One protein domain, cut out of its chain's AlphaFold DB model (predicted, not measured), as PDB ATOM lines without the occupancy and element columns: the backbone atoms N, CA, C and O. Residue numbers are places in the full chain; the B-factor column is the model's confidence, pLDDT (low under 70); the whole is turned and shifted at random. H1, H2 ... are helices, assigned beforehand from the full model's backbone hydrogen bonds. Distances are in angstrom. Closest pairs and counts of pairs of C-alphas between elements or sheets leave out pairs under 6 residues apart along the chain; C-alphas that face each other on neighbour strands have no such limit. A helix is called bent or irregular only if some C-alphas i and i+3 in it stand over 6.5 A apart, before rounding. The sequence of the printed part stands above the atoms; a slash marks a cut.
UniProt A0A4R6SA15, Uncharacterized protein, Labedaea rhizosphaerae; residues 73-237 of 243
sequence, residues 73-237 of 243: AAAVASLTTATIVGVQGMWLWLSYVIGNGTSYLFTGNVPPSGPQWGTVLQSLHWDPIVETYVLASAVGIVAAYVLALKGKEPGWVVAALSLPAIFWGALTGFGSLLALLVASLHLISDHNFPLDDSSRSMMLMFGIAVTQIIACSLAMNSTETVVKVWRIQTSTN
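Overview. This is residues 73 to 237 of the 243 residues of an uncharacterized protein of Labedaea rhizosphaerae (UniProt A0A4R6SA15). Three long helices, H1, H3 and H5, lie side by side as a bundle; the kinked H4 makes a hairpin with H5, which folds back along it the opposite way, and short H2 packs on H1. The 165 printed residues hold five named helices, H1 to H5, and no named strand: all helix, loose, radius of gyration of the C-alphas 20.0 A, elongated, 71 by 38 by 27 A.

Along the chain. H1, residues 73 to 107, 50.1 A, begins at C-alpha (142.537, 199.295, 308.098). H2 is 117 to 122, H3 128 to 149, 31.3 A. H4, 155 to 190, 47.5 A, is irregular, C-alphas 161 and 164 being 7.1 A apart, with a kink of 54 degrees near 164. H5, 197 to 235, 57.2 A, ends at C-alpha (136.128, 201.707, 298.714).

Arrangement. H1 touches H3, closest C-alphas Gly 99 and Val 130, 4.1 A, with residues 88 to 103 alone. H4 and H5 form a hairpin, closest C-alphas Gly 169 and Phe 206, 4.8 A. O i to N i+4 pairs are within hydrogen-bond range throughout H1, H2 and H3, in 30 of 32 in H4 and 31 of 35 in H5.

Size, cuts and confidence. The printed part has no cut and no long link; 29 residues are under pLDDT 70, among them 229 to 237.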
ATOM      1  N   ALA A  73     142.166 198.827 309.433       57.03
ATOM      2  CA  ALA A  73     142.537 199.295 308.098       57.03
ATOM      3  C   ALA A  73     143.662 200.341 308.138       57.03
ATOM      4  O   ALA A  73     144.633 200.242 307.386       57.03
ATOM      5  N   ALA A  74     143.569 201.301 309.061       55.38
ATOM      6  CA  ALA A  74     144.591 202.321 309.277       55.38
ATOM      7  C   ALA A  74     145.932 201.708 309.722       55.38
ATOM      8  O   ALA A  74     146.988 202.105 309.223       55.38
ATOM      9  N   ALA A  75     145.899 200.714 310.618       59.31
ATOM     10  CA  ALA A  75     147.091 200.004 311.076       59.31
ATOM     11  C   ALA A  75     147.764 199.217 309.940       59.31
ATOM     12  O   ALA A  75     148.974 199.338 309.754       59.31
ATOM     13  N   VAL A  76     146.989 198.472 309.141       65.12
ATOM     14  CA  VAL A  76     147.510 197.719 307.987       65.12
ATOM     15  C   VAL A  76     148.098 198.664 306.940       65.12
ATOM     16  O   VAL A  76     149.235 198.469 306.522       65.12
ATOM     17  N   ALA A  77     147.387 199.732 306.565       57.00
ATOM     18  CA  ALA A  77     147.881 200.707 305.592       57.00
ATOM     19  C   ALA A  77     149.174 201.395 306.056       57.00
ATOM     20  O   ALA A  77     150.107 201.562 305.265       57.00
ATOM     21  N   SER A  78     149.258 201.742 307.341       62.31
ATOM     22  CA  SER A  78     150.450 202.359 307.931       62.31
ATOM     23  C   SER A  78     151.630 201.392 307.963       62.31
ATOM     24  O   SER A  78     152.719 201.753 307.526       62.31
ATOM     25  N   LEU A  79     151.411 200.150 308.410       65.25
ATOM     26  CA  LEU A  79     152.446 199.120 308.467       65.25
ATOM     27  C   LEU A  79     152.966 198.777 307.068       65.25
ATOM     28  O   LEU A  79     154.173 198.772 306.848       65.25
ATOM     29  N   THR A  80     152.074 198.555 306.100       62.84
ATOM     30  CA  THR A  80     152.460 198.289 304.709       62.84
ATOM     31  C   THR A  80     153.247 199.456 304.118       62.84
ATOM     32  O   THR A  80     154.274 199.236 303.481       62.84
ATOM     33  N   THR A  81     152.822 200.697 304.370       65.00
ATOM     34  CA  THR A  81     153.546 201.888 303.901       65.00
ATOM     35  C   THR A  81     154.934 201.980 304.541       65.00
ATOM     36  O   THR A  81     155.909 202.185 303.825       65.00
ATOM     37  N   ALA A  82     155.050 201.773 305.856       67.12
ATOM     38  CA  ALA A  82     156.327 201.813 306.570       67.12
ATOM     39  C   ALA A  82     157.305 200.738 306.070       67.12
ATOM     40  O   ALA A  82     158.459 201.047 305.776       67.12
ATOM     41  N   THR A  83     156.833 199.500 305.899       67.50
ATOM     42  CA  THR A  83     157.636 198.400 305.348       67.50
ATOM     43  C   THR A  83     158.136 198.731 303.946       67.50
ATOM     44  O   THR A  83     159.311 198.538 303.645       67.50
ATOM     45  N   ILE A  84     157.270 199.272 303.088       71.56
ATOM     46  CA  ILE A  84     157.623 199.579 301.699       71.56
ATOM     47  C   ILE A  84     158.602 200.754 301.612       71.56
ATOM     48  O   ILE A  84     159.563 200.688 300.847       71.56
ATOM     49  N   VAL A  85     158.435 201.783 302.445       72.88
ATOM     50  CA  VAL A  85     159.427 202.861 302.581       72.88
ATOM     51  C   VAL A  85     160.768 202.302 303.066       72.88
ATOM     52  O   VAL A  85     161.808 202.697 302.546       72.88
ATOM     53  N   GLY A  86     160.762 201.340 303.994       68.69
ATOM     54  CA  GLY A  86     161.969 200.631 304.423       68.69
ATOM     55  C   GLY A  86     162.668 199.894 303.275       68.69
ATOM     56  O   GLY A  86     163.875 200.037 303.100       68.69
ATOM     57  N   VAL A  87     161.913 199.170 302.442       73.56
ATOM     58  CA  VAL A  87     162.440 198.485 301.246       73.56
ATOM     59  C   VAL A  87     163.032 199.483 300.246       73.56
ATOM     60  O   VAL A  87     164.120 199.259 299.723       73.56
ATOM     61  N   GLN A  88     162.359 200.609 300.004       76.00
ATOM     62  CA  GLN A  88     162.858 201.661 299.112       76.00
ATOM     63  C   GLN A  88     164.101 202.362 299.674       76.00
ATOM     64  O   GLN A  88     165.034 202.649 298.928       76.00
ATOM     65  N   GLY A  89     164.153 202.594 300.988       72.81
ATOM     66  CA  GLY A  89     165.335 203.120 301.670       72.81
ATOM     67  C   GLY A  89     166.526 202.170 301.555       72.81
ATOM     68  O   GLY A  89     167.626 202.599 301.209       72.81
ATOM     69  N   MET A  90     166.293 200.868 301.745       76.62
ATOM     70  CA  MET A  90     167.310 199.837 301.530       76.62
ATOM     71  C   MET A  90     167.784 199.808 300.069       76.62
ATOM     72  O   MET A  90     168.979 199.693 299.815       76.62
ATOM     73  N   TRP A  91     166.880 199.973 299.100       82.12
ATOM     74  CA  TRP A  91     167.239 200.069 297.682       82.12
ATOM     75  C   TRP A  91     168.129 201.282 297.370       82.12
ATOM     76  O   TRP A  91     169.107 201.157 296.631       82.12
ATOM     77  N   LEU A  92     167.831 202.449 297.945       80.69
ATOM     78  CA  LEU A  92     168.669 203.640 297.787       80.69
ATOM     79  C   LEU A  92     170.047 203.450 298.428       80.69
ATOM     80  O   LEU A  92     171.054 203.822 297.829       80.69
ATOM     81  N   TRP A  93     170.108 202.812 299.599       79.19
ATOM     82  CA  TRP A  93     171.376 202.457 300.235       79.19
ATOM     83  C   TRP A  93     172.190 201.472 299.384       79.19
ATOM     84  O   TRP A  93     173.376 201.696 299.151       79.19
ATOM     85  N   LEU A  94     171.556 200.435 298.831       77.56
ATOM     86  CA  LEU A  94     172.207 199.523 297.888       77.56
ATOM     87  C   LEU A  94     172.697 200.264 296.640       77.56
ATOM     88  O   LEU A  94     173.817 200.027 296.202       77.56
ATOM     89  N   SER A  95     171.907 201.197 296.102       80.75
ATOM     90  CA  SER A  95     172.304 202.024 294.954       80.75
ATOM     91  C   SER A  95     173.552 202.858 295.257       80.75
ATOM     92  O   SER A  95     174.420 202.986 294.400       80.75
ATOM     93  N   TYR A  96     173.676 203.375 296.482       81.31
ATOM     94  CA  TYR A  96     174.864 204.091 296.944       81.31
ATOM     95  C   TYR A  96     176.100 203.180 297.029       81.31
ATOM     96  O   TYR A  96     177.171 203.537 296.531       81.31
ATOM     97  N   VAL A  97     175.952 201.978 297.596       79.25
ATOM     98  CA  VAL A  97     177.041 200.987 297.691       79.25
ATOM     99  C   VAL A  97     177.477 200.507 296.302       79.25
ATOM    100  O   VAL A  97     178.669 200.452 296.008       79.25
ATOM    101  N   ILE A  98     176.523 200.204 295.423       76.94
ATOM    102  CA  ILE A  98     176.784 199.762 294.047       76.94
ATOM    103  C   ILE A  98     177.405 200.888 293.221       76.94
ATOM    104  O   ILE A  98     178.338 200.636 292.459       76.94
ATOM    105  N   GLY A  99     176.934 202.124 293.390       80.62
ATOM    106  CA  GLY A  99     177.542 203.304 292.782       80.62
ATOM    107  C   GLY A  99     179.015 203.431 293.167       80.62
ATOM    108  O   GLY A  99     179.851 203.640 292.295       80.62
ATOM    109  N   ASN A 100     179.347 203.195 294.440       80.88
ATOM    110  CA  ASN A 100     180.727 203.236 294.933       80.88
ATOM    111  C   ASN A 100     181.573 202.096 294.357       80.88
ATOM    112  O   ASN A 100     182.700 202.316 293.918       80.88
ATOM    113  N   GLY A 101     181.020 200.882 294.294       76.44
ATOM    114  CA  GLY A 101     181.682 199.756 293.633       76.44
ATOM    115  C   GLY A 101     181.946 200.029 292.151       76.44
ATOM    116  O   GLY A 101     183.032 199.754 291.652       76.44
ATOM    117  N   THR A 102     180.980 200.635 291.463       78.69
ATOM    118  CA  THR A 102     181.105 201.029 290.055       78.69
ATOM    119  C   THR A 102     182.176 202.102 289.894       78.69
ATOM    120  O   THR A 102     183.078 201.951 289.077       78.69
ATOM    121  N   SER A 103     182.136 203.149 290.714       82.12
ATOM    122  CA  SER A 103     183.139 204.210 290.695       82.12
ATOM    123  C   SER A 103     184.551 203.679 290.927       82.12
ATOM    124  O   SER A 103     185.458 204.007 290.163       82.12
ATOM    125  N   TYR A 104     184.733 202.774 291.891       80.31
ATOM    126  CA  TYR A 104     186.012 202.110 292.132       80.31
ATOM    127  C   TYR A 104     186.512 201.324 290.912       80.31
ATOM    128  O   TYR A 104     187.696 201.382 290.598       80.31
ATOM    129  N   LEU A 105     185.631 200.628 290.190       76.75
ATOM    130  CA  LEU A 105     186.022 199.894 288.982       76.75
ATOM    131  C   LEU A 105     186.407 200.816 287.813       76.75
ATOM    132  O   LEU A 105     187.250 200.439 287.003       76.75
ATOM    133  N   PHE A 106     185.792 201.996 287.708       77.12
ATOM    134  CA  PHE A 106     186.023 202.927 286.596       77.12
ATOM    135  C   PHE A 106     187.142 203.940 286.850       77.12
ATOM    136  O   PHE A 106     187.818 204.355 285.911       77.12
ATOM    137  N   THR A 107     187.304 204.375 288.096       80.81
ATOM    138  CA  THR A 107     188.208 205.474 288.476       80.81
ATOM    139  C   THR A 107     189.274 205.046 289.479       80.81
ATOM    140  O   THR A 107     190.304 205.709 289.610       80.81
ATOM    141  N   GLY A 108     189.052 203.931 290.176       72.69
ATOM    142  CA  GLY A 108     189.980 203.380 291.149       72.69
ATOM    143  C   GLY A 108     191.096 202.567 290.501       72.69
ATOM    144  O   GLY A 108     190.981 202.033 289.398       72.69
ATOM    145  N   ASN A 109     192.209 202.454 291.223       77.56
ATOM    146  CA  ASN A 109     193.336 201.640 290.797       77.56
ATOM    147  C   ASN A 109     193.087 200.178 291.202       77.56
ATOM    148  O   ASN A 109     193.398 199.780 292.325       77.56
ATOM    149  N   VAL A 110     192.467 199.399 290.312       77.12
ATOM    150  CA  VAL A 110     192.180 197.978 290.552       77.12
ATOM    151  C   VAL A 110     193.469 197.167 290.364       77.12
ATOM    152  O   VAL A 110     193.998 197.125 289.252       77.12
ATOM    153  N   PRO A 111     194.001 196.515 291.415       76.25
ATOM    154  CA  PRO A 111     195.243 195.771 291.286       76.25
ATOM    155  C   PRO A 111     195.055 194.513 290.416       76.25
ATOM    156  O   PRO A 111     193.951 193.968 290.353       76.25
ATOM    157  N   PRO A 112     196.129 193.986 289.792       71.81
ATOM    158  CA  PRO A 112     196.058 192.788 288.946       71.81
ATOM    159  C   PRO A 112     195.550 191.532 289.669       71.81
ATOM    160  O   PRO A 112     195.038 190.619 289.031       71.81
ATOM    161  N   SER A 113     195.675 191.490 290.998       72.25
ATOM    162  CA  SER A 113     195.140 190.428 291.859       72.25
ATOM    163  C   SER A 113     193.614 190.474 292.023       72.25
ATOM    164  O   SER A 113     193.046 189.592 292.657       72.25
ATOM    165  N   GLY A 114     192.951 191.504 291.492       66.44
ATOM    166  CA  GLY A 114     191.505 191.684 291.554       66.44
ATOM    167  C   GLY A 114     191.046 192.808 292.495       66.44
ATOM    168  O   GLY A 114     191.838 193.402 293.230       66.44
ATOM    169  N   PRO A 115     189.744 193.139 292.463       68.62
ATOM    170  CA  PRO A 115     189.161 194.228 293.243       68.62
ATOM    171  C   PRO A 115     189.160 193.953 294.756       68.62
ATOM    172  O   PRO A 115     188.749 192.890 295.217       68.62
ATOM    173  N   GLN A 116     189.560 194.951 295.550       77.38
ATOM    174  CA  GLN A 116     189.588 194.868 297.013       77.38
ATOM    175  C   GLN A 116     188.279 195.383 297.628       77.38
ATOM    176  O   GLN A 116     188.198 196.493 298.153       77.38
ATOM    177  N   TRP A 117     187.230 194.564 297.577       69.38
ATOM    178  CA  TRP A 117     185.882 194.963 298.013       69.38
ATOM    179  C   TRP A 117     185.785 195.402 299.480       69.38
ATOM    180  O   TRP A 117     184.988 196.280 299.803       69.38
ATOM    181  N   GLY A 118     186.616 194.842 300.366       69.25
ATOM    182  CA  GLY A 118     186.659 195.243 301.776       69.25
ATOM    183  C   GLY A 118     187.039 196.714 301.960       69.25
ATOM    184  O   GLY A 118     186.426 197.416 302.759       69.25
ATOM    185  N   THR A 119     187.988 197.204 301.163       70.88
ATOM    186  CA  THR A 119     188.450 198.596 301.191       70.88
ATOM    187  C   THR A 119     187.405 199.542 300.599       70.88
ATOM    188  O   THR A 119     187.210 200.642 301.110       70.88
ATOM    189  N   VAL A 120     186.672 199.100 299.572       68.25
ATOM    190  CA  VAL A 120     185.570 199.865 298.957       68.25
ATOM    191  C   VAL A 120     184.430 200.087 299.952       68.25
ATOM    192  O   VAL A 120     183.953 201.207 300.106       68.25
ATOM    193  N   LEU A 121     184.029 199.049 300.693       68.06
ATOM    194  CA  LEU A 121     182.977 199.165 301.713       68.06
ATOM    195  C   LEU A 121     183.382 200.065 302.890       68.06
ATOM    196  O   LEU A 121     182.519 200.663 303.528       68.06
ATOM    197  N   GLN A 122     184.680 200.173 303.171       71.81
ATOM    198  CA  GLN A 122     185.219 201.052 304.213       71.81
ATOM    199  C   GLN A 122     185.415 202.502 303.741       71.81
ATOM    200  O   GLN A 122     185.532 203.395 304.576       71.81
ATOM    201  N   SER A 123     185.429 202.749 302.427       75.12
ATOM    202  CA  SER A 123     185.700 204.060 301.810       75.12
ATOM    203  C   SER A 123     184.541 204.559 300.943       75.12
ATOM    204  O   SER A 123     184.732 205.160 299.884       75.12
ATOM    205  N   LEU A 124     183.313 204.328 301.407       77.25
ATOM    206  CA  LEU A 124     182.115 204.821 300.739       77.25
ATOM    207  C   LEU A 124     182.101 206.353 300.723       77.25
ATOM    208  O   LEU A 124     182.131 206.992 301.777       77.25
ATOM    209  N   HIS A 125     182.000 206.937 299.537       82.12
ATOM    210  CA  HIS A 125     181.976 208.377 299.334       82.12
ATOM    211  C   HIS A 125     180.933 208.783 298.289       82.12
ATOM    212  O   HIS A 125     180.319 207.957 297.611       82.12
ATOM    213  N   TRP A 126     180.706 210.092 298.201       83.12
ATOM    214  CA  TRP A 126     179.886 210.699 297.162       83.12
ATOM    215  C   TRP A 126     180.790 211.207 296.051       83.12
ATOM    216  O   TRP A 126     181.616 212.092 296.266       83.12
ATOM    217  N   ASP A 127     180.605 210.650 294.866       83.75
ATOM    218  CA  ASP A 127     181.216 211.106 293.627       83.75
ATOM    219  C   ASP A 127     180.128 211.243 292.542       83.75
ATOM    220  O   ASP A 127     178.982 210.827 292.763       83.75
ATOM    221  N   PRO A 128     180.444 211.809 291.363       84.06
ATOM    222  CA  PRO A 128     179.453 211.990 290.304       84.06
ATOM    223  C   PRO A 128     178.805 210.686 289.801       84.06
ATOM    224  O   PRO A 128     177.656 210.702 289.355       84.06
ATOM    225  N   ILE A 129     179.510 209.550 289.862       79.69
ATOM    226  CA  ILE A 129     179.000 208.243 289.422       79.69
ATOM    227  C   ILE A 129     177.972 207.729 290.434       79.69
ATOM    228  O   ILE A 129     176.861 207.345 290.055       79.69
ATOM    229  N   VAL A 130     178.314 207.779 291.721       82.12
ATOM    230  CA  VAL A 130     177.447 207.435 292.852       82.12
ATOM    231  C   VAL A 130     176.208 208.324 292.864       82.12
ATOM    232  O   VAL A 130     175.090 207.822 292.982       82.12
ATOM    233  N   GLU A 131     176.393 209.635 292.700       81.38
ATOM    234  CA  GLU A 131     175.303 210.610 292.654       81.38
ATOM    235  C   GLU A 131     174.336 210.292 291.512       81.38
ATOM    236  O   GLU A 131     173.129 210.197 291.737       81.38
ATOM    237  N   THR A 132     174.857 210.026 290.310       80.38
ATOM    238  CA  THR A 132     174.037 209.642 289.151       80.38
ATOM    239  C   THR A 132     173.228 208.377 289.433       80.38
ATOM    240  O   THR A 132     172.037 208.324 289.121       80.38
ATOM    241  N   TYR A 133     173.843 207.374 290.064       77.88
ATOM    242  CA  TYR A 133     173.179 206.122 290.427       77.88
ATOM    243  C   TYR A 133     172.034 206.336 291.422       77.88
ATOM    244  O   TYR A 133     170.918 205.857 291.212       77.88
ATOM    245  N   VAL A 134     172.287 207.083 292.498       83.81
ATOM    246  CA  VAL A 134     171.280 207.342 293.533       83.81
ATOM    247  C   VAL A 134     170.153 208.224 292.996       83.81
ATOM    248  O   VAL A 134     168.982 207.935 293.255       83.81
ATOM    249  N   LEU A 135     170.473 209.255 292.208       80.94
ATOM    250  CA  LEU A 135     169.474 210.115 291.570       80.94
ATOM    251  C   LEU A 135     168.600 209.328 290.592       80.94
ATOM    252  O   LEU A 135     167.377 209.461 290.639       80.94
ATOM    253  N   ALA A 136     169.189 208.473 289.752       80.12
ATOM    254  CA  ALA A 136     168.432 207.610 288.848       80.12
ATOM    255  C   ALA A 136     167.479 206.683 289.621       80.12
ATOM    256  O   ALA A 136     166.299 206.581 289.276       80.12
ATOM    257  N   SER A 137     167.948 206.075 290.715       81.31
ATOM    258  CA  SER A 137     167.119 205.244 291.594       81.31
ATOM    259  C   SER A 137     165.978 206.028 292.252       81.31
ATOM    260  O   SER A 137     164.845 205.543 292.291       81.31
ATOM    261  N   ALA A 138     166.235 207.251 292.723       79.12
ATOM    262  CA  ALA A 138     165.211 208.113 293.310       79.12
ATOM    263  C   ALA A 138     164.153 208.531 292.276       79.12
ATOM    264  O   ALA A 138     162.951 208.431 292.535       79.12
ATOM    265  N   VAL A 139     164.583 208.935 291.076       76.06
ATOM    266  CA  VAL A 139     163.688 209.256 289.953       76.06
ATOM    267  C   VAL A 139     162.860 208.033 289.555       76.06
ATOM    268  O   VAL A 139     161.663 208.169 289.306       76.06
ATOM    269  N   GLY A 140     163.454 206.838 289.557       73.69
ATOM    270  CA  GLY A 140     162.745 205.589 289.293       73.69
ATOM    271  C   GLY A 140     161.633 205.299 290.295       73.69
ATOM    272  O   GLY A 140     160.520 204.985 289.879       73.69
ATOM    273  N   ILE A 141     161.885 205.484 291.597       76.31
ATOM    274  CA  ILE A 141     160.849 205.345 292.635       76.31
ATOM    275  C   ILE A 141     159.689 206.308 292.354       76.31
ATOM    276  O   ILE A 141     158.526 205.901 292.351       76.31
ATOM    277  N   VAL A 142     159.989 207.581 292.074       75.88
ATOM    278  CA  VAL A 142     158.963 208.590 291.765       75.88
ATOM    279  C   VAL A 142     158.169 208.198 290.516       75.88
ATOM    280  O   VAL A 142     156.938 208.245 290.530       75.88
ATOM    281  N   ALA A 143     158.847 207.765 289.453       72.44
ATOM    282  CA  ALA A 143     158.205 207.298 288.230       72.44
ATOM    283  C   ALA A 143     157.299 206.083 288.487       72.44
ATOM    284  O   ALA A 143     156.172 206.050 287.988       72.44
ATOM    285  N   ALA A 144     157.740 205.126 289.309       73.94
ATOM    286  CA  ALA A 144     156.955 203.957 289.693       73.94
ATOM    287  C   ALA A 144     155.682 204.351 290.458       73.94
ATOM    288  O   ALA A 144     154.598 203.899 290.097       73.94
ATOM    289  N   TYR A 145     155.764 205.288 291.411       69.31
ATOM    290  CA  TYR A 145     154.577 205.836 292.078       69.31
ATOM    291  C   TYR A 145     153.616 206.531 291.104       69.31
ATOM    292  O   TYR A 145     152.405 206.321 291.177       69.31
ATOM    293  N   VAL A 146     154.127 207.335 290.166       71.88
ATOM    294  CA  VAL A 146     153.293 208.009 289.154       71.88
ATOM    295  C   VAL A 146     152.582 206.995 288.250       71.88
ATOM    296  O   VAL A 146     151.416 207.195 287.903       71.88
ATOM    297  N   LEU A 147     153.253 205.906 287.872       72.19
ATOM    298  CA  LEU A 147     152.669 204.830 287.065       72.19
ATOM    299  C   LEU A 147     151.643 204.017 287.859       72.19
ATOM    300  O   LEU A 147     150.533 203.815 287.365       72.19
ATOM    301  N   ALA A 148     151.950 203.666 289.107       72.50
ATOM    302  CA  ALA A 148     151.033 202.977 290.010       72.50
ATOM    303  C   ALA A 148     149.741 203.784 290.233       72.50
ATOM    304  O   ALA A 148     148.636 203.245 290.161       72.50
ATOM    305  N   LEU A 149     149.847 205.108 290.402       70.19
ATOM    306  CA  LEU A 149     148.683 205.998 290.480       70.19
ATOM    307  C   LEU A 149     147.856 206.009 289.183       70.19
ATOM    308  O   LEU A 149     146.637 206.167 289.238       70.19
ATOM    309  N   LYS A 150     148.478 205.789 288.024       73.62
ATOM    310  CA  LYS A 150     147.792 205.650 286.728       73.62
ATOM    311  C   LYS A 150     147.303 204.222 286.443       73.62
ATOM    312  O   LYS A 150     146.747 203.999 285.375       73.62
ATOM    313  N   GLY A 151     147.508 203.273 287.364       73.75
ATOM    314  CA  GLY A 151     147.172 201.859 287.165       73.75
ATOM    315  C   GLY A 151     148.019 201.176 286.087       73.75
ATOM    316  O   GLY A 151     147.541 200.256 285.436       73.75
ATOM    317  N   LYS A 152     149.242 201.665 285.848       79.38
ATOM    318  CA  LYS A 152     150.185 201.101 284.876       79.38
ATOM    319  C   LYS A 152     151.345 200.422 285.596       79.38
ATOM    320  O   LYS A 152     151.818 200.926 286.612       79.38
ATOM    321  N   GLU A 153     151.839 199.332 285.023       81.19
ATOM    322  CA  GLU A 153     152.987 198.603 285.562       81.19
ATOM    323  C   GLU A 153     154.310 199.365 285.334       81.19
ATOM    324  O   GLU A 153     154.524 199.932 284.255       81.19
ATOM    325  N   PRO A 154     155.240 199.365 286.310       79.31
ATOM    326  CA  PRO A 154     156.529 200.048 286.201       79.31
ATOM    327  C   PRO A 154     157.599 199.224 285.457       79.31
ATOM    328  O   PRO A 154     158.788 199.502 285.601       79.31
ATOM    329  N   GLY A 155     157.217 198.224 284.653       82.00
ATOM    330  CA  GLY A 155     158.149 197.247 284.069       82.00
ATOM    331  C   GLY A 155     159.308 197.866 283.276       82.00
ATOM    332  O   GLY A 155     160.453 197.443 283.423       82.00
ATOM    333  N   TRP A 156     159.053 198.928 282.506       83.06
ATOM    334  CA  TRP A 156     160.110 199.626 281.764       83.06
ATOM    335  C   TRP A 156     161.083 200.390 282.680       83.06
ATOM    336  O   TRP A 156     162.261 200.489 282.353       83.06
ATOM    337  N   VAL A 157     160.620 200.891 283.835       83.56
ATOM    338  CA  VAL A 157     161.465 201.567 284.837       83.56
ATOM    339  C   VAL A 157     162.408 200.551 285.474       83.56
ATOM    340  O   VAL A 157     163.605 200.805 285.589       83.56
ATOM    341  N   VAL A 158     161.878 199.372 285.823       85.25
ATOM    342  CA  VAL A 158     162.675 198.253 286.342       85.25
ATOM    343  C   VAL A 158     163.726 197.835 285.321       85.25
ATOM    344  O   VAL A 158     164.896 197.718 285.676       85.25
ATOM    345  N   ALA A 159     163.335 197.667 284.054       84.56
ATOM    346  CA  ALA A 159     164.259 197.300 282.985       84.56
ATOM    347  C   ALA A 159     165.358 198.357 282.777       84.56
ATOM    348  O   ALA A 159     166.531 198.004 282.678       84.56
ATOM    349  N   ALA A 160     165.000 199.645 282.771       84.94
ATOM    350  CA  ALA A 160     165.944 200.745 282.586       84.94
ATOM    351  C   ALA A 160     166.969 200.851 283.726       84.94
ATOM    352  O   ALA A 160     168.158 201.009 283.467       84.94
ATOM    353  N   LEU A 161     166.534 200.724 284.983       84.94
ATOM    354  CA  LEU A 161     167.435 200.783 286.139       84.94
ATOM    355  C   LEU A 161     168.250 199.502 286.337       84.94
ATOM    356  O   LEU A 161     169.351 199.544 286.883       84.94
ATOM    357  N   SER A 162     167.728 198.364 285.879       84.94
ATOM    358  CA  SER A 162     168.418 197.073 285.958       84.94
ATOM    359  C   SER A 162     169.394 196.848 284.806       84.94
ATOM    360  O   SER A 162     170.238 195.966 284.904       84.94
ATOM    361  N   LEU A 163     169.309 197.624 283.723       84.06
ATOM    362  CA  LEU A 163     170.101 197.450 282.501       84.06
ATOM    363  C   LEU A 163     171.616 197.354 282.752       84.06
ATOM    364  O   LEU A 163     172.228 196.406 282.254       84.06
ATOM    365  N   PRO A 164     172.234 198.238 283.563       80.00
ATOM    366  CA  PRO A 164     173.649 198.106 283.900       80.00
ATOM    367  C   PRO A 164     173.957 196.796 284.636       80.00
ATOM    368  O   PRO A 164     174.919 196.109 284.302       80.00
ATOM    369  N   ALA A 165     173.116 196.408 285.598       81.25
ATOM    370  CA  ALA A 165     173.284 195.166 286.349       81.25
ATOM    371  C   ALA A 165     173.108 193.931 285.456       81.25
ATOM    372  O   ALA A 165     173.852 192.969 285.594       81.25
ATOM    373  N   ILE A 166     172.175 193.966 284.502       84.00
ATOM    374  CA  ILE A 166     171.980 192.903 283.509       84.00
ATOM    375  C   ILE A 166     173.224 192.774 282.630       84.00
ATOM    376  O   ILE A 166     173.704 191.664 282.418       84.00
ATOM    377  N   PHE A 167     173.764 193.896 282.147       84.50
ATOM    378  CA  PHE A 167     174.951 193.899 281.300       84.50
ATOM    379  C   PHE A 167     176.167 193.300 282.022       84.50
ATOM    380  O   PHE A 167     176.752 192.327 281.545       84.50
ATOM    381  N   TRP A 168     176.514 193.824 283.200       79.69
ATOM    382  CA  TRP A 168     177.659 193.322 283.963       79.69
ATOM    383  C   TRP A 168     177.419 191.916 284.510       79.69
ATOM    384  O   TRP A 168     178.315 191.080 284.446       79.69
ATOM    385  N   GLY A 169     176.206 191.627 284.980       83.56
ATOM    386  CA  GLY A 169     175.807 190.309 285.465       83.56
ATOM    387  C   GLY A 169     175.873 189.235 284.383       83.56
ATOM    388  O   GLY A 169     176.289 188.119 284.663       83.56
ATOM    389  N   ALA A 170     175.540 189.548 283.130       86.06
ATOM    390  CA  ALA A 170     175.698 188.591 282.036       86.06
ATOM    391  C   ALA A 170     177.178 188.230 281.812       86.06
ATOM    392  O   ALA A 170     177.517 187.051 281.695       86.06
ATOM    393  N   LEU A 171     178.063 189.232 281.811       85.56
ATOM    394  CA  LEU A 171     179.503 189.033 281.624       85.56
ATOM    395  C   LEU A 171     180.125 188.238 282.778       85.56
ATOM    396  O   LEU A 171     180.831 187.254 282.552       85.56
ATOM    397  N   THR A 172     179.842 188.630 284.021       84.00
ATOM    398  CA  THR A 172     180.386 187.953 285.203       84.00
ATOM    399  C   THR A 172     179.736 186.596 285.445       84.00
ATOM    400  O   THR A 172     180.405 185.685 285.927       84.00
ATOM    401  N   GLY A 173     178.477 186.414 285.048       86.94
ATOM    402  CA  GLY A 173     177.791 185.125 285.047       86.94
ATOM    403  C   GLY A 173     178.442 184.134 284.083       86.94
ATOM    404  O   GLY A 173     178.729 183.004 284.472       86.94
ATOM    405  N   PHE A 174     178.764 184.566 282.859       88.88
ATOM    406  CA  PHE A 174     179.495 183.727 281.905       88.88
ATOM    407  C   PHE A 174     180.895 183.362 282.417       88.88
ATOM    408  O   PHE A 174     181.275 182.192 282.388       88.88
ATOM    409  N   GLY A 175     181.632 184.339 282.960       84.56
ATOM    410  CA  GLY A 175     182.936 184.093 283.584       84.56
ATOM    411  C   GLY A 175     182.859 183.108 284.756       84.56
ATOM    412  O   GLY A 175     183.665 182.187 284.847       84.56
ATOM    413  N   SER A 176     181.829 183.231 285.596       88.06
ATOM    414  CA  SER A 176     181.576 182.322 286.722       88.06
ATOM    415  C   SER A 176     181.276 180.894 286.267       88.06
ATOM    416  O   SER A 176     181.772 179.941 286.862       88.06
ATOM    417  N   LEU A 177     180.484 180.727 285.202       89.56
ATOM    418  CA  LEU A 177     180.198 179.411 284.625       89.56
ATOM    419  C   LEU A 177     181.465 178.755 284.071       89.56
ATOM    420  O   LEU A 177     181.692 177.570 284.311       89.56
ATOM    421  N   LEU A 178     182.304 179.523 283.370       88.25
ATOM    422  CA  LEU A 178     183.574 179.029 282.848       88.25
ATOM    423  C   LEU A 178     184.522 178.619 283.985       88.25
ATOM    424  O   LEU A 178     185.117 177.545 283.926       88.25
ATOM    425  N   ALA A 179     184.612 179.430 285.039       86.56
ATOM    426  CA  ALA A 179     185.404 179.120 286.223       86.56
ATOM    427  C   ALA A 179     184.943 177.830 286.912       86.56
ATOM    428  O   ALA A 179     185.759 176.962 287.221       86.56
ATOM    429  N   LEU A 180     183.630 177.666 287.104       89.31
ATOM    430  CA  LEU A 180     183.059 176.450 287.683       89.31
ATOM    431  C   LEU A 180     183.306 175.225 286.800       89.31
ATOM    432  O   LEU A 180     183.574 174.149 287.331       89.31
ATOM    433  N   LEU A 181     183.249 175.374 285.474       90.38
ATOM    434  CA  LEU A 181     183.569 174.297 284.539       90.38
ATOM    435  C   LEU A 181     185.032 173.858 284.686       90.38
ATOM    436  O   LEU A 181     185.292 172.670 284.851       90.38
ATOM    437  N   VAL A 182     185.976 174.805 284.687       87.62
ATOM    438  CA  VAL A 182     187.414 174.525 284.850       87.62
ATOM    439  C   VAL A 182     187.704 173.887 286.212       87.62
ATOM    440  O   VAL A 182     188.383 172.863 286.277       87.62
ATOM    441  N   ALA A 183     187.138 174.428 287.291       86.88
ATOM    442  CA  ALA A 183     187.297 173.873 288.633       86.88
ATOM    443  C   ALA A 183     186.708 172.455 288.743       86.88
ATOM    444  O   ALA A 183     187.302 171.581 289.373       86.88
ATOM    445  N   SER A 184     185.578 172.191 288.078       89.56
ATOM    446  CA  SER A 184     184.966 170.856 288.028       89.56
ATOM    447  C   SER A 184     185.820 169.857 287.242       89.56
ATOM    448  O   SER A 184     185.923 168.700 287.638       89.56
ATOM    449  N   LEU A 185     186.471 170.289 286.156       89.69
ATOM    450  CA  LEU A 185     187.401 169.445 285.399       89.69
ATOM    451  C   LEU A 185     188.638 169.080 286.230       89.69
ATOM    452  O   LEU A 185     189.032 167.914 286.252       89.69
ATOM    453  N   HIS A 186     189.206 170.037 286.970       86.19
ATOM    454  CA  HIS A 186     190.303 169.761 287.906       86.19
ATOM    455  C   HIS A 186     189.883 168.860 289.067       86.19
ATOM    456  O   HIS A 186     190.679 168.034 289.510       86.19
ATOM    457  N   LEU A 187     188.633 168.950 289.524       89.06
ATOM    458  CA  LEU A 187     188.121 168.049 290.553       89.06
ATOM    459  C   LEU A 187     188.081 166.602 290.059       89.06
ATOM    460  O   LEU A 187     188.382 165.690 290.820       89.06
ATOM    461  N   ILE A 188     187.742 166.393 288.788       90.75
ATOM    462  CA  ILE A 188     187.704 165.057 288.181       90.75
ATOM    463  C   ILE A 188     189.121 164.536 287.892       90.75
ATOM    464  O   ILE A 188     189.380 163.353 288.096       90.75
ATOM    465  N   SER A 189     190.035 165.397 287.431       90.69
ATOM    466  CA  SER A 189     191.416 165.011 287.097       90.69
ATOM    467  C   SER A 189     192.283 164.807 288.341       90.69
ATOM    468  O   SER A 189     192.860 163.741 288.548       90.69
ATOM    469  N   ASP A 190     192.343 165.825 289.199       89.88
ATOM    470  CA  ASP A 190     193.374 165.971 290.230       89.88
ATOM    471  C   ASP A 190     192.779 165.983 291.650       89.88
ATOM    472  O   ASP A 190     193.499 166.230 292.615       89.88
ATOM    473  N   HIS A 191     191.464 165.744 291.794       83.62
ATOM    474  CA  HIS A 191     190.711 165.805 293.061       83.62
ATOM    475  C   HIS A 191     190.822 167.152 293.795       83.62
ATOM    476  O   HIS A 191     190.530 167.253 294.985       83.62
ATOM    477  N   ASN A 192     191.194 168.205 293.066       83.94
ATOM    478  CA  ASN A 192     191.332 169.560 293.572       83.94
ATOM    479  C   ASN A 192     190.303 170.472 292.906       83.94
ATOM    480  O   ASN A 192     190.102 170.406 291.699       83.94
ATOM    481  N   PHE A 193     189.695 171.372 293.680       81.88
ATOM    482  CA  PHE A 193     188.747 172.374 293.178       81.88
ATOM    483  C   PHE A 193     189.351 173.785 293.293       81.88
ATOM    484  O   PHE A 193     188.973 174.553 294.185       81.88
ATOM    485  N   PRO A 194     190.356 174.129 292.464       80.06
ATOM    486  CA  PRO A 194     190.974 175.440 292.526       80.06
ATOM    487  C   PRO A 194     190.020 176.493 291.951       80.06
ATOM    488  O   PRO A 194     189.624 176.431 290.790       80.06
ATOM    489  N   LEU A 195     189.677 177.481 292.774       78.62
ATOM    490  CA  LEU A 195     189.053 178.730 292.342       78.62
ATOM    491  C   LEU A 195     190.032 179.860 292.627       78.62
ATOM    492  O   LEU A 195     190.299 180.146 293.800       78.62
ATOM    493  N   ASP A 196     190.539 180.484 291.571       80.00
ATOM    494  CA  ASP A 196     191.363 181.684 291.642       80.00
ATOM    495  C   ASP A 196     190.548 182.904 292.108       80.00
ATOM    496  O   ASP A 196     189.312 182.935 292.051       80.00
ATOM    497  N   ASP A 197     191.245 183.932 292.585       74.62
ATOM    498  CA  ASP A 197     190.613 185.117 293.174       74.62
ATOM    499  C   ASP A 197     189.809 185.943 292.155       74.62
ATOM    500  O   ASP A 197     188.800 186.565 292.514       74.62
ATOM    501  N   SER A 198     190.182 185.899 290.871       73.94
ATOM    502  CA  SER A 198     189.414 186.536 289.796       73.94
ATOM    503  C   SER A 198     188.086 185.809 289.573       73.94
ATOM    504  O   SER A 198     187.033 186.452 289.562       73.94
ATOM    505  N   SER A 199     188.089 184.475 289.515       76.94
ATOM    506  CA  SER A 199     186.862 183.668 289.440       76.94
ATOM    507  C   SER A 199     185.913 183.914 290.616       76.94
ATOM    508  O   SER A 199     184.711 184.113 290.422       76.94
ATOM    509  N   ARG A 200     186.442 183.989 291.846       75.56
ATOM    510  CA  ARG A 200     185.644 184.326 293.042       75.56
ATOM    511  C   ARG A 200     185.031 185.723 292.944       75.56
ATOM    512  O   ARG A 200     183.869 185.918 293.301       75.56
ATOM    513  N   SER A 201     185.792 186.683 292.422       73.88
ATOM    514  CA  SER A 201     185.322 188.053 292.204       73.88
ATOM    515  C   SER A 201     184.210 188.119 291.152       73.88
ATOM    516  O   SER A 201     183.232 188.839 291.352       73.88
ATOM    517  N   MET A 202     184.304 187.338 290.069       76.25
ATOM    518  CA  MET A 202     183.241 187.228 289.061       76.25
ATOM    519  C   MET A 202     181.954 186.642 289.653       76.25
ATOM    520  O   MET A 202     180.879 187.203 289.439       76.25
ATOM    521  N   MET A 203     182.059 185.585 290.465       78.44
ATOM    522  CA  MET A 203     180.903 184.982 291.145       78.44
ATOM    523  C   MET A 203     180.224 185.969 292.099       78.44
ATOM    524  O   MET A 203     178.997 186.080 292.111       78.44
ATOM    525  N   LEU A 204     181.014 186.725 292.867       77.31
ATOM    526  CA  LEU A 204     180.498 187.760 293.758       77.31
ATOM    527  C   LEU A 204     179.773 188.863 292.977       77.31
ATOM    528  O   LEU A 204     178.650 189.226 293.322       77.31
ATOM    529  N   MET A 205     180.380 189.365 291.900       71.88
ATOM    530  CA  MET A 205     179.781 190.397 291.052       71.88
ATOM    531  C   MET A 205     178.491 189.920 290.380       71.88
ATOM    532  O   MET A 205     177.538 190.689 290.274       71.88
ATOM    533  N   PHE A 206     178.429 188.653 289.960       78.75
ATOM    534  CA  PHE A 206     177.196 188.051 289.458       78.75
ATOM    535  C   PHE A 206     176.104 188.030 290.539       78.75
ATOM    536  O   PHE A 206     174.979 188.464 290.290       78.75
ATOM    537  N   GLY A 207     176.447 187.610 291.760       75.44
ATOM    538  CA  GLY A 207     175.533 187.631 292.904       75.44
ATOM    539  C   GLY A 207     175.006 189.032 293.231       75.44
ATOM    540  O   GLY A 207     173.804 189.205 293.449       75.44
ATOM    541  N   ILE A 208     175.876 190.047 293.207       75.25
ATOM    542  CA  ILE A 208     175.498 191.456 293.405       75.25
ATOM    543  C   ILE A 208     174.552 191.923 292.294       75.25
ATOM    544  O   ILE A 208     173.516 192.512 292.594       75.25
ATOM    545  N   ALA A 209     174.850 191.612 291.029       78.12
ATOM    546  CA  ALA A 209     174.003 191.976 289.896       78.12
ATOM    547  C   ALA A 209     172.599 191.354 289.995       78.12
ATOM    548  O   ALA A 209     171.598 192.056 289.850       78.12
ATOM    549  N   VAL A 210     172.507 190.060 290.317       80.12
ATOM    550  CA  VAL A 210     171.220 189.375 290.526       80.12
ATOM    551  C   VAL A 210     170.457 189.995 291.698       80.12
ATOM    552  O   VAL A 210     169.270 190.301 291.571       80.12
ATOM    553  N   THR A 211     171.140 190.244 292.818       76.50
ATOM    554  CA  THR A 211     170.543 190.871 294.007       76.50
ATOM    555  C   THR A 211     170.007 192.261 293.683       76.50
ATOM    556  O   THR A 211     168.908 192.611 294.107       76.50
ATOM    557  N   GLN A 212     170.736 193.037 292.882       77.88
ATOM    558  CA  GLN A 212     170.319 194.360 292.442       77.88
ATOM    559  C   GLN A 212     169.063 194.308 291.566       77.88
ATOM    560  O   GLN A 212     168.144 195.092 291.792       77.88
ATOM    561  N   ILE A 213     168.989 193.386 290.602       81.44
ATOM    562  CA  ILE A 213     167.809 193.221 289.738       81.44
ATOM    563  C   ILE A 213     166.577 192.868 290.583       81.44
ATOM    564  O   ILE A 213     165.509 193.467 290.426       81.44
ATOM    565  N   ILE A 214     166.735 191.928 291.519       83.19
ATOM    566  CA  ILE A 214     165.666 191.508 292.431       83.19
ATOM    567  C   ILE A 214     165.235 192.681 293.317       83.19
ATOM    568  O   ILE A 214     164.049 193.003 293.374       83.19
ATOM    569  N   ALA A 215     166.183 193.362 293.964       77.75
ATOM    570  CA  ALA A 215     165.903 194.495 294.842       77.75
ATOM    571  C   ALA A 215     165.226 195.654 294.095       77.75
ATOM    572  O   ALA A 215     164.260 196.221 294.605       77.75
ATOM    573  N   CYS A 216     165.661 195.955 292.866       82.88
ATOM    574  CA  CYS A 216     165.026 196.947 292.001       82.88
ATOM    575  C   CYS A 216     163.575 196.563 291.699       82.88
ATOM    576  O   CYS A 216     162.670 197.384 291.841       82.88
ATOM    577  N   SER A 217     163.336 195.309 291.303       86.12
ATOM    578  CA  SER A 217     161.993 194.808 291.006       86.12
ATOM    579  C   SER A 217     161.075 194.905 292.227       86.12
ATOM    580  O   SER A 217     159.975 195.450 292.124       86.12
ATOM    581  N   LEU A 218     161.539 194.470 293.407       83.81
ATOM    582  CA  LEU A 218     160.775 194.596 294.651       83.81
ATOM    583  C   LEU A 218     160.474 196.062 294.982       83.81
ATOM    584  O   LEU A 218     159.324 196.399 295.265       83.81
ATOM    585  N   ALA A 219     161.478 196.939 294.924       74.94
ATOM    586  CA  ALA A 219     161.317 198.350 295.260       74.94
ATOM    587  C   ALA A 219     160.299 199.041 294.342       74.94
ATOM    588  O   ALA A 219     159.392 199.713 294.833       74.94
ATOM    589  N   MET A 220     160.380 198.826 293.027       82.94
ATOM    590  CA  MET A 220     159.474 199.472 292.073       82.94
ATOM    591  C   MET A 220     158.066 198.874 292.116       82.94
ATOM    592  O   MET A 220     157.091 199.623 292.170       82.94
ATOM    593  N   ASN A 221     157.929 197.545 292.158       80.44
ATOM    594  CA  ASN A 221     156.615 196.892 292.168       80.44
ATOM    595  C   ASN A 221     155.871 197.096 293.496       80.44
ATOM    596  O   ASN A 221     154.644 197.169 293.514       80.44
ATOM    597  N   SER A 222     156.592 197.283 294.607       77.06
ATOM    598  CA  SER A 222     155.971 197.579 295.905       77.06
ATOM    599  C   SER A 222     155.160 198.883 295.916       77.06
ATOM    600  O   SER A 222     154.221 199.017 296.702       77.06
ATOM    601  N   THR A 223     155.449 199.829 295.013       74.50
ATOM    602  CA  THR A 223     154.687 201.085 294.900       74.50
ATOM    603  C   THR A 223     153.216 200.840 294.554       74.50
ATOM    604  O   THR A 223     152.335 201.527 295.077       74.50
ATOM    605  N   GLU A 224     152.927 199.813 293.753       76.88
ATOM    606  CA  GLU A 224     151.564 199.428 293.398       76.88
ATOM    607  C   GLU A 224     150.796 198.905 294.617       76.88
ATOM    608  O   GLU A 224     149.638 199.272 294.823       76.88
ATOM    609  N   THR A 225     151.451 198.116 295.472       73.44
ATOM    610  CA  THR A 225     150.868 197.607 296.720       73.44
ATOM    611  C   THR A 225     150.453 198.745 297.646       73.44
ATOM    612  O   THR A 225     149.346 198.711 298.182       73.44
ATOM    613  N   VAL A 226     151.281 199.791 297.787       67.12
ATOM    614  CA  VAL A 226     150.904 200.992 298.557       67.12
ATOM    615  C   VAL A 226     149.634 201.604 297.967       67.12
ATOM    616  O   VAL A 226     148.645 201.776 298.674       67.12
ATOM    617  N   VAL A 227     149.620 201.887 296.663       70.00
ATOM    618  CA  VAL A 227     148.467 202.530 296.015       70.00
ATOM    619  C   VAL A 227     147.195 201.679 296.145       70.00
ATOM    620  O   VAL A 227     146.129 202.224 296.439       70.00
ATOM    621  N   LYS A 228     147.291 200.354 295.982       71.00
ATOM    622  CA  LYS A 228     146.162 199.419 296.119       71.00
ATOM    623  C   LYS A 228     145.613 199.381 297.539       71.00
ATOM    624  O   LYS A 228     144.403 199.499 297.705       71.00
ATOM    625  N   VAL A 229     146.471 199.273 298.556       66.19
ATOM    626  CA  VAL A 229     146.038 199.239 299.964       66.19
ATOM    627  C   VAL A 229     145.287 200.516 300.328       66.19
ATOM    628  O   VAL A 229     144.208 200.449 300.912       66.19
ATOM    629  N   TRP A 230     145.788 201.675 299.903       63.47
ATOM    630  CA  TRP A 230     145.107 202.944 300.150       63.47
ATOM    631  C   TRP A 230     143.798 203.102 299.357       63.47
ATOM    632  O   TRP A 230     142.889 203.753 299.861       63.47
ATOM    633  N   ARG A 231     143.659 202.493 298.164       66.94
ATOM    634  CA  ARG A 231     142.414 202.511 297.362       66.94
ATOM    635  C   ARG A 231     141.335 201.553 297.871       66.94
ATOM    636  O   ARG A 231     140.175 201.943 297.966       66.94
ATOM    637  N   ILE A 232     141.702 200.316 298.198       58.50
ATOM    638  CA  ILE A 232     140.760 199.278 298.650       58.50
ATOM    639  C   ILE A 232     140.134 199.669 299.995       58.50
ATOM    640  O   ILE A 232     138.938 199.485 300.204       58.50
ATOM    641  N   GLN A 233     140.923 200.272 300.889       54.53
ATOM    642  CA  GLN A 233     140.438 200.731 302.195       54.53
ATOM    643  C   GLN A 233     139.563 201.993 302.104       54.53
ATOM    644  O   GLN A 233     138.798 202.286 303.020       54.53
ATOM    645  N   THR A 234     139.640 202.742 300.998       51.81
ATOM    646  CA  THR A 234     138.680 203.820 300.715       51.81
ATOM    647  C   THR A 234     137.370 203.314 300.114       51.81
ATOM    648  O   THR A 234     136.339 203.889 300.427       51.81
ATOM    649  N   SER A 235     137.367 202.241 299.309       51.69
ATOM    650  CA  SER A 235     136.128 201.707 298.714       51.69
ATOM    651  C   SER A 235     135.288 200.874 299.685       51.69
ATOM    652  O   SER A 235     134.086 200.759 299.508       51.69
ATOM    653  N   THR A 236     135.898 200.295 300.722       50.84
ATOM    654  CA  THR A 236     135.188 199.530 301.771       50.84
ATOM    655  C   THR A 236     134.475 200.409 302.805       50.84
ATOM    656  O   THR A 236     133.726 199.885 303.621       50.84
ATOM    657  N   ASN A 237     134.688 201.729 302.774       46.91
ATOM    658  CA  ASN A 237     134.028 202.704 303.649       46.91
ATOM    659  C   ASN A 237     132.970 203.542 302.915       46.91
ATOM    660  O   ASN A 237     132.557 204.572 303.442       46.91
TER     661      ASN A 237